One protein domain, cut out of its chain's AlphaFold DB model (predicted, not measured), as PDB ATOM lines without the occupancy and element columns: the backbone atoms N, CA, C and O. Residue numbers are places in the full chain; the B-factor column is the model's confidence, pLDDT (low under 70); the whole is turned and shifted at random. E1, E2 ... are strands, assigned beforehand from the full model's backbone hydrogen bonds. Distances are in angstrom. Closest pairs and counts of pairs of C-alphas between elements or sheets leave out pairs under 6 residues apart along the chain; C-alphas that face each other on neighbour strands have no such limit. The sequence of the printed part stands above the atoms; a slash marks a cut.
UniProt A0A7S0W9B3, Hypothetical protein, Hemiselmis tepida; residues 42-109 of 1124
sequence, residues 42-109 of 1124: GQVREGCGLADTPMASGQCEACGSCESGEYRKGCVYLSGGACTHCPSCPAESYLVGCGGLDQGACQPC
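Overview. This is residues 42 to 109 of the 1124 residues of the protein "Hypothetical protein" of Hemiselmis tepida (UniProt A0A7S0W9B3). Three two-stranded hairpins follow one another along a thin rod: E3 and E4 in the middle, E1 and E2 at one end, E5 and E6 at the other. The 68 printed residues have six named strands, E1 to E6 in chain order, in three antiparallel sheets, and no named helix. The class is all strand; the whole is extended, with a radius of gyration of the C-alphas of 17.9 A and spans of 60 by 15 by 13 A.

Arrangement. E3, residues 70 to 76, and E4, residues 79 to 85, form an antiparallel hairpin at 160 degrees, with N 71 and O 84 within hydrogen-bond range at 2.8 A. E1, residues 43 to 48, and E2, residues 57 to 62, form another at 152 degrees; N 44 and O 61 are within hydrogen-bond range at 2.8 A. The closest C-alphas of E1 and E3 are Gln 43 and Val 76, 6.3 A. E5, residues 93 to 99, and E6, residues 102 to 108, form the third at 165 degrees; N 96 and O 105 are within range at 2.9 A. The closest C-alphas of E3 and E5 are Tyr 71 and Gly 99, 4.6 A. E1 and E5 are apart.

Along the chain. E1, 14.5 A long, begins at C-alpha 43 (-41.128, 19.656, 14.062). E2 is 16.9 A, E3 18.3 A, E4 19.6 A and E5 18.5 A; E6, 19.7 A, ends at C-alpha 108 (-63.005, -6.878, 4.029).

Size, cuts and confidence. The farthest C-alphas, Met 55 and Glu 92, are 60.4 A apart. The printed part has no cut and no long link. Its mean pLDDT is 74.0, with residues 49 to 56 and 76 to 80 among those under 70.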
ATOM      1  N   GLY A  42     -45.306  18.791  14.120       68.25
ATOM      2  CA  GLY A  42     -44.464  17.752  13.510       68.25
ATOM      3  C   GLY A  42     -42.974  18.114  13.395       68.25
ATOM      4  O   GLY A  42     -42.227  17.355  12.779       68.25
ATOM      5  N   GLN A  43     -42.535  19.236  13.990       74.50
ATOM      6  CA  GLN A  43     -41.128  19.656  14.062       74.50
ATOM      7  C   GLN A  43     -40.714  20.104  15.487       74.50
ATOM      8  O   GLN A  43     -41.546  20.590  16.261       74.50
ATOM      9  N   VAL A  44     -39.426  19.963  15.822       75.88
ATOM     10  CA  VAL A  44     -38.771  20.329  17.097       75.88
ATOM     11  C   VAL A  44     -37.556  21.240  16.835       75.88
ATOM     12  O   VAL A  44     -36.905  21.088  15.809       75.88
ATOM     13  N   ARG A  45     -37.264  22.232  17.697       74.00
ATOM     14  CA  ARG A  45     -36.156  23.196  17.477       74.00
ATOM     15  C   ARG A  45     -34.856  22.771  18.157       74.00
ATOM     16  O   ARG A  45     -34.856  22.607  19.374       74.00
ATOM     17  N   GLU A  46     -33.748  22.750  17.417       74.25
ATOM     18  CA  GLU A  46     -32.402  22.518  17.961       74.25
ATOM     19  C   GLU A  46     -31.441  23.700  17.699       74.25
ATOM     20  O   GLU A  46     -31.547  24.427  16.707       74.25
ATOM     21  N   GLY A  47     -30.499  23.927  18.628       70.38
ATOM     22  CA  GLY A  47     -29.348  24.823  18.428       70.38
ATOM     23  C   GLY A  47     -29.547  26.329  18.662       70.38
ATOM     24  O   GLY A  47     -28.737  27.117  18.178       70.38
ATOM     25  N   CYS A  48     -30.594  26.773  19.368       75.75
ATOM     26  CA  CYS A  48     -30.800  28.203  19.657       75.75
ATOM     27  C   CYS A  48     -30.132  28.653  20.970       75.75
ATOM     28  O   CYS A  48     -30.386  28.056  22.014       75.75
ATOM     29  N   GLY A  49     -29.340  29.736  20.931       66.38
ATOM     30  CA  GLY A  49     -28.802  30.405  22.128       66.38
ATOM     31  C   GLY A  49     -27.644  29.692  22.840       66.38
ATOM     32  O   GLY A  49     -27.360  29.997  23.997       66.38
ATOM     33  N   LEU A  50     -26.978  28.740  22.177       66.81
ATOM     34  CA  LEU A  50     -25.900  27.943  22.773       66.81
ATOM     35  C   LEU A  50     -24.642  28.782  23.055       66.81
ATOM     36  O   LEU A  50     -24.336  29.729  22.333       66.81
ATOM     37  N   ALA A  51     -23.898  28.412  24.103       62.25
ATOM     38  CA  ALA A  51     -22.772  29.189  24.635       62.25
ATOM     39  C   ALA A  51     -21.672  29.509  23.599       62.25
ATOM     40  O   ALA A  51     -21.068  30.580  23.674       62.25
ATOM     41  N   ASP A  52     -21.461  28.625  22.621       67.25
ATOM     42  CA  ASP A  52     -20.413  28.752  21.598       67.25
ATOM     43  C   ASP A  52     -20.873  29.570  20.374       67.25
ATOM     44  O   ASP A  52     -20.059  30.110  19.622       67.25
ATOM     45  N   THR A  53     -22.188  29.709  20.182       66.31
ATOM     46  CA  THR A  53     -22.826  30.493  19.112       66.31
ATOM     47  C   THR A  53     -23.970  31.341  19.678       66.31
ATOM     48  O   THR A  53     -25.109  31.261  19.216       66.31
ATOM     49  N   PRO A  54     -23.700  32.226  20.658       64.88
ATOM     50  CA  PRO A  54     -24.744  32.887  21.442       64.88
ATOM     51  C   PRO A  54     -25.632  33.815  20.608       64.88
ATOM     52  O   PRO A  54     -26.665  34.251  21.096       64.88
ATOM     53  N   MET A  55     -25.254  34.121  19.362       65.50
ATOM     54  CA  MET A  55     -26.027  34.929  18.415       65.50
ATOM     55  C   MET A  55     -26.868  34.103  17.421       65.50
ATOM     56  O   MET A  55     -27.464  34.680  16.514       65.50
ATOM     57  N   ALA A  56     -26.931  32.774  17.553       69.94
ATOM     58  CA  ALA A  56     -27.698  31.910  16.655       69.94
ATOM     59  C   ALA A  56     -29.105  31.602  17.200       69.94
ATOM     60  O   ALA A  56     -29.268  31.183  18.346       69.94
ATOM     61  N   SER A  57     -30.126  31.744  16.350       72.06
ATOM     62  CA  SER A  57     -31.543  31.534  16.694       72.06
ATOM     63  C   SER A  57     -32.052  30.081  16.542       72.06
ATOM     64  O   SER A  57     -33.245  29.821  16.731       72.06
ATOM     65  N   GLY A  58     -31.166  29.119  16.236       71.56
ATOM     66  CA  GLY A  58     -31.473  27.687  16.043       71.56
ATOM     67  C   GLY A  58     -32.393  27.372  14.849       71.56
ATOM     68  O   GLY A  58     -32.946  28.279  14.225       71.56
ATOM     69  N   GLN A  59     -32.597  26.089  14.528       75.94
ATOM     70  CA  GLN A  59     -33.438  25.630  13.401       75.94
ATOM     71  C   GLN A  59     -34.454  24.551  13.813       75.94
ATOM     72  O   GLN A  59     -34.238  23.816  14.769       75.94
ATOM     73  N   CYS A  60     -35.596  24.498  13.115       76.31
ATOM     74  CA  CYS A  60     -36.643  23.491  13.324       76.31
ATOM     75  C   CYS A  60     -36.379  22.248  12.473       76.31
ATOM     76  O   CYS A  60     -36.269  22.370  11.254       76.31
ATOM     77  N   GLU A  61     -36.401  21.069  13.083       71.62
ATOM     78  CA  GLU A  61     -36.223  19.780  12.417       71.62
ATOM     79  C   GLU A  61     -37.448  18.877  12.594       71.62
ATOM     80  O   GLU A  61     -38.164  18.959  13.589       71.62
ATOM     81  N   ALA A  62     -37.737  18.033  11.602       70.75
ATOM     82  CA  ALA A  62     -38.897  17.146  11.629       70.75
ATOM     83  C   ALA A  62     -38.720  15.987  12.620       70.75
ATOM     84  O   ALA A  62     -37.627  15.450  12.782       70.75
ATOM     85  N   CYS A  63     -39.813  15.569  13.257       72.00
ATOM     86  CA  CYS A  63     -39.773  14.459  14.204       72.00
ATOM     87  C   CYS A  63     -39.452  13.137  13.491       72.00
ATOM     88  O   CYS A  63     -40.051  12.832  12.459       72.00
ATOM     89  N   GLY A  64     -38.552  12.330  14.062       69.75
ATOM     90  CA  GLY A  64     -38.178  11.028  13.496       69.75
ATOM     91  C   GLY A  64     -39.360  10.053  13.381       69.75
ATOM     92  O   GLY A  64     -40.336  10.147  14.123       69.75
ATOM     93  N   SER A  65     -39.293   9.094  12.460       71.25
ATOM     94  CA  SER A  65     -40.313   8.047  12.283       71.25
ATOM     95  C   SER A  65     -40.246   6.964  13.378       71.25
ATOM     96  O   SER A  65     -39.332   6.949  14.205       71.25
ATOM     97  N   CYS A  66     -41.267   6.107  13.446       73.50
ATOM     98  CA  CYS A  66     -41.301   4.909  14.298       73.50
ATOM     99  C   CYS A  66     -40.998   3.651  13.479       73.50
ATOM    100  O   CYS A  66     -41.052   3.695  12.247       73.50
ATOM    101  N   GLU A  67     -40.684   2.545  14.154       75.12
ATOM    102  CA  GLU A  67     -40.443   1.252  13.507       75.12
ATOM    103  C   GLU A  67     -41.730   0.669  12.886       75.12
ATOM    104  O   GLU A  67     -42.849   1.091  13.186       75.12
ATOM    105  N   SER A  68     -41.566  -0.278  11.957       69.25
ATOM    106  CA  SER A  68     -42.675  -0.869  11.198       69.25
ATOM    107  C   SER A  68     -43.683  -1.562  12.123       69.25
ATOM    108  O   SER A  68     -43.299  -2.372  12.962       69.25
ATOM    109  N   GLY A  69     -44.975  -1.249  11.964       71.56
ATOM    110  CA  GLY A  69     -46.045  -1.725  12.852       71.56
ATOM    111  C   GLY A  69     -46.415  -0.753  13.981       71.56
ATOM    112  O   GLY A  69     -47.298  -1.069  14.783       71.56
ATOM    113  N   GLU A  70     -45.800   0.436  14.019       80.12
ATOM    114  CA  GLU A  70     -46.115   1.514  14.959       80.12
ATOM    115  C   GLU A  70     -46.353   2.875  14.280       80.12
ATOM    116  O   GLU A  70     -45.869   3.155  13.181       80.12
ATOM    117  N   TYR A  71     -47.050   3.770  14.984       80.06
ATOM    118  CA  TYR A  71     -47.223   5.178  14.619       80.06
ATOM    119  C   TYR A  71     -46.859   6.111  15.787       80.06
ATOM    120  O   TYR A  71     -46.991   5.751  16.959       80.06
ATOM    121  N   ARG A  72     -46.362   7.316  15.487       78.38
ATOM    122  CA  ARG A  72     -45.884   8.302  16.465       78.38
ATOM    123  C   ARG A  72     -47.006   9.234  16.897       78.38
ATOM    124  O   ARG A  72     -47.647   9.886  16.077       78.38
ATOM    125  N   LYS A  73     -47.191   9.379  18.206       78.31
ATOM    126  CA  LYS A  73     -48.198  10.258  18.805       78.31
ATOM    127  C   LYS A  73     -47.535  11.335  19.669       78.31
ATOM    128  O   LYS A  73     -46.703  11.040  20.524       78.31
ATOM    129  N   GLY A  74     -47.929  12.597  19.464       73.00
ATOM    130  CA  GLY A  74     -47.621  13.711  20.376       73.00
ATOM    131  C   GLY A  74     -46.316  14.491  20.148       73.00
ATOM    132  O   GLY A  74     -45.777  15.004  21.123       73.00
ATOM    133  N   CYS A  75     -45.801  14.607  18.916       76.19
ATOM    134  CA  CYS A  75     -44.610  15.428  18.640       76.19
ATOM    135  C   CYS A  75     -44.935  16.916  18.395       76.19
ATOM    136  O   CYS A  75     -45.524  17.248  17.360       76.19
ATOM    137  N   VAL A  76     -44.545  17.810  19.318       65.81
ATOM    138  CA  VAL A  76     -44.748  19.272  19.212       65.81
ATOM    139  C   VAL A  76     -43.665  20.100  19.939       65.81
ATOM    140  O   VAL A  76     -43.389  19.897  21.120       65.81
ATOM    141  N   TYR A  77     -43.119  21.095  19.225       67.56
ATOM    142  CA  TYR A  77     -42.250  22.216  19.642       67.56
ATOM    143  C   TYR A  77     -40.944  21.889  20.386       67.56
ATOM    144  O   TYR A  77     -39.870  22.144  19.847       67.56
ATOM    145  N   LEU A  78     -41.032  21.361  21.609       62.09
ATOM    146  CA  LEU A  78     -39.882  20.975  22.443       62.09
ATOM    147  C   LEU A  78     -39.905  19.482  22.824       62.09
ATOM    148  O   LEU A  78     -38.999  19.013  23.503       62.09
ATOM    149  N   SER A  79     -40.928  18.725  22.404       66.44
ATOM    150  CA  SER A  79     -41.060  17.291  22.692       66.44
ATOM    151  C   SER A  79     -41.191  16.469  21.409       66.44
ATOM    152  O   SER A  79     -42.091  16.708  20.603       66.44
ATOM    153  N   GLY A  80     -40.318  15.469  21.253       66.38
ATOM    154  CA  GLY A  80     -40.209  14.597  20.073       66.38
ATOM    155  C   GLY A  80     -41.315  13.537  19.880       66.38
ATOM    156  O   GLY A  80     -41.275  12.795  18.897       66.38
ATOM    157  N   GLY A  81     -42.300  13.430  20.786       77.00
ATOM    158  CA  GLY A  81     -43.378  12.416  20.738       77.00
ATOM    159  C   GLY A  81     -42.920  10.952  20.935       77.00
ATOM    160  O   GLY A  81     -41.722  10.676  20.970       77.00
ATOM    161  N   ALA A  82     -43.864  10.000  21.050       78.00
ATOM    162  CA  ALA A  82     -43.586   8.567  21.302       78.00
ATOM    163  C   ALA A  82     -44.324   7.617  20.331       78.00
ATOM    164  O   ALA A  82     -45.400   7.952  19.839       78.00
ATOM    165  N   CYS A  83     -43.752   6.439  20.063       80.50
ATOM    166  CA  CYS A  83     -44.282   5.425  19.138       80.50
ATOM    167  C   CYS A  83     -45.304   4.484  19.802       80.50
ATOM    168  O   CYS A  83     -45.225   4.228  21.002       80.50
ATOM    169  N   THR A  84     -46.314   4.020  19.058       79.38
ATOM    170  CA  THR A  84     -47.409   3.152  19.545       79.38
ATOM    171  C   THR A  84     -47.843   2.145  18.473       79.38
ATOM    172  O   THR A  84     -47.986   2.520  17.315       79.38
ATOM    173  N   HIS A  85     -48.108   0.887  18.849       80.62
ATOM    174  CA  HIS A  85     -48.495  -0.198  17.928       80.62
ATOM    175  C   HIS A  85     -49.849  -0.007  17.216       80.62
ATOM    176  O   HIS A  85     -50.812   0.524  17.779       80.62
ATOM    177  N   CYS A  86     -49.922  -0.526  15.988       79.69
ATOM    178  CA  CYS A  86     -51.117  -0.571  15.144       79.69
ATOM    179  C   CYS A  86     -52.183  -1.579  15.641       79.69
ATOM    180  O   CYS A  86     -51.834  -2.619  16.205       79.69
ATOM    181  N   PRO A  87     -53.488  -1.327  15.410       78.44
ATOM    182  CA  PRO A  87     -54.564  -2.250  15.788       78.44
ATOM    183  C   PRO A  87     -54.671  -3.464  14.841       78.44
ATOM    184  O   PRO A  87     -54.470  -3.333  13.640       78.44
ATOM    185  N   SER A  88     -55.046  -4.641  15.354       77.94
ATOM    186  CA  SER A  88     -55.245  -5.874  14.563       77.94
ATOM    187  C   SER A  88     -56.699  -6.071  14.094       77.94
ATOM    188  O   SER A  88     -57.628  -5.798  14.857       77.94
ATOM    189  N   CYS A  89     -56.901  -6.605  12.880       78.69
ATOM    190  CA  CYS A  89     -58.222  -6.791  12.247       78.69
ATOM    191  C   CYS A  89     -58.857  -8.184  12.478       78.69
ATOM    192  O   CYS A  89     -58.130  -9.163  12.650       78.69
ATOM    193  N   PRO A  90     -60.205  -8.304  12.470       77.06
ATOM    194  CA  PRO A  90     -60.921  -9.583  12.589       77.06
ATOM    195  C   PRO A  90     -60.875 -10.440  11.305       77.06
ATOM    196  O   PRO A  90     -60.562  -9.943  10.224       77.06
ATOM    197  N   ALA A  91     -61.212 -11.733  11.420       71.81
ATOM    198  CA  ALA A  91     -61.182 -12.697  10.311       71.81
ATOM    199  C   ALA A  91     -62.024 -12.250   9.095       71.81
ATOM    200  O   ALA A  91     -63.077 -11.636   9.265       71.81
ATOM    201  N   GLU A  92     -61.552 -12.576   7.884       75.00
ATOM    202  CA  GLU A  92     -62.068 -12.100   6.583       75.00
ATOM    203  C   GLU A  92     -61.909 -10.580   6.333       75.00
ATOM    204  O   GLU A  92     -62.563 -10.011   5.455       75.00
ATOM    205  N   SER A  93     -61.005  -9.913   7.066       78.12
ATOM    206  CA  SER A  93     -60.595  -8.525   6.817       78.12
ATOM    207  C   SER A  93     -59.096  -8.303   7.070       78.12
ATOM    208  O   SER A  93     -58.479  -9.073   7.807       78.12
ATOM    209  N   TYR A  94     -58.511  -7.261   6.467       81.75
ATOM    210  CA  TYR A  94     -57.091  -6.920   6.601       81.75
ATOM    211  C   TYR A  94     -56.828  -5.424   6.869       81.75
ATOM    212  O   TYR A  94     -57.640  -4.573   6.497       81.75
ATOM    213  N   LEU A  95     -55.719  -5.098   7.553       80.00
ATOM    214  CA  LEU A  95     -55.345  -3.729   7.962       80.00
ATOM    215  C   LEU A  95     -54.655  -2.942   6.835       80.00
ATOM    216  O   LEU A  95     -53.680  -3.423   6.261       80.00
ATOM    217  N   VAL A  96     -55.086  -1.700   6.588       78.06
ATOM    218  CA  VAL A  96     -54.463  -0.785   5.615       78.06
ATOM    219  C   VAL A  96     -54.119   0.559   6.266       78.06
ATOM    220  O   VAL A  96     -54.930   1.137   6.991       78.06
ATOM    221  N   GLY A  97     -52.920   1.079   5.977       74.31
ATOM    222  CA  GLY A  97     -52.559   2.482   6.225       74.31
ATOM    223  C   GLY A  97     -52.054   2.845   7.628       74.31
ATOM    224  O   GLY A  97     -52.183   4.001   8.008       74.31
ATOM    225  N   CYS A  98     -51.491   1.914   8.407       78.38
ATOM    226  CA  CYS A  98     -50.892   2.258   9.706       78.38
ATOM    227  C   CYS A  98     -49.383   2.557   9.599       78.38
ATOM    228  O   CYS A  98     -48.627   1.721   9.097       78.38
ATOM    229  N   GLY A  99     -48.949   3.731  10.079       73.38
ATOM    230  CA  GLY A  99     -47.545   4.162  10.106       73.38
ATOM    231  C   GLY A  99     -47.356   5.687  10.129       73.38
ATOM    232  O   GLY A  99     -48.243   6.464   9.778       73.38
ATOM    233  N   GLY A 100     -46.172   6.153  10.539       74.19
ATOM    234  CA  GLY A 100     -45.858   7.588  10.587       74.19
ATOM    235  C   GLY A 100     -46.610   8.298  11.713       74.19
ATOM    236  O   GLY A 100     -46.273   8.089  12.871       74.19
ATOM    237  N   LEU A 101     -47.607   9.129  11.389       70.25
ATOM    238  CA  LEU A 101     -48.543   9.723  12.362       70.25
ATOM    239  C   LEU A 101     -49.954   9.091  12.291       70.25
ATOM    240  O   LEU A 101     -50.831   9.507  13.048       70.25
ATOM    241  N   ASP A 102     -50.181   8.112  11.402       74.75
ATOM    242  CA  ASP A 102     -51.497   7.512  11.118       74.75
ATOM    243  C   ASP A 102     -51.664   6.128  11.770       74.75
ATOM    244  O   ASP A 102     -50.748   5.304  11.766       74.75
ATOM    245  N   GLN A 103     -52.851   5.864  12.318       78.88
ATOM    246  CA  GLN A 103     -53.188   4.655  13.072       78.88
ATOM    247  C   GLN A 103     -53.779   3.517  12.201       78.88
ATOM    248  O   GLN A 103     -53.842   2.379  12.671       78.88
ATOM    249  N   GLY A 104     -54.183   3.779  10.948       80.81
ATOM    250  CA  GLY A 104     -54.711   2.771  10.000       80.81
ATOM    251  C   GLY A 104     -56.124   2.214  10.290       80.81
ATOM    252  O   GLY A 104     -56.700   2.462  11.352       80.81
ATOM    253  N   ALA A 105     -56.708   1.461   9.334       80.19
ATOM    254  CA  ALA A 105     -58.080   0.906   9.402       80.19
ATOM    255  C   ALA A 105     -58.273  -0.451   8.665       80.19
ATOM    256  O   ALA A 105     -57.554  -0.758   7.719       80.19
ATOM    257  N   CYS A 106     -59.264  -1.259   9.076       84.31
ATOM    258  CA  CYS A 106     -59.536  -2.610   8.535       84.31
ATOM    259  C   CYS A 106     -60.522  -2.633   7.348       84.31
ATOM    260  O   CYS A 106     -61.537  -1.933   7.382       84.31
ATOM    261  N   GLN A 107     -60.277  -3.495   6.351       78.81
ATOM    262  CA  GLN A 107     -61.066  -3.660   5.109       78.81
ATOM    263  C   GLN A 107     -61.410  -5.141   4.820       78.81
ATOM    264  O   GLN A 107     -60.561  -5.996   5.061       78.81
ATOM    265  N   PRO A 108     -62.608  -5.487   4.296       78.75
ATOM    266  CA  PRO A 108     -63.005  -6.878   4.029       78.75
ATOM    267  C   PRO A 108     -62.314  -7.501   2.800       78.75
ATOM    268  O   PRO A 108     -61.975  -6.808   1.841       78.75
ATOM    269  N   CYS A 109     -62.143  -8.828   2.809       78.56
ATOM    270  CA  CYS A 109     -61.491  -9.590   1.736       78.56
ATOM    271  C   CYS A 109     -62.431  -9.997   0.579       78.56
ATOM    272  O   CYS A 109     -63.626 -10.227   0.764       78.56
TER     273      CYS A 109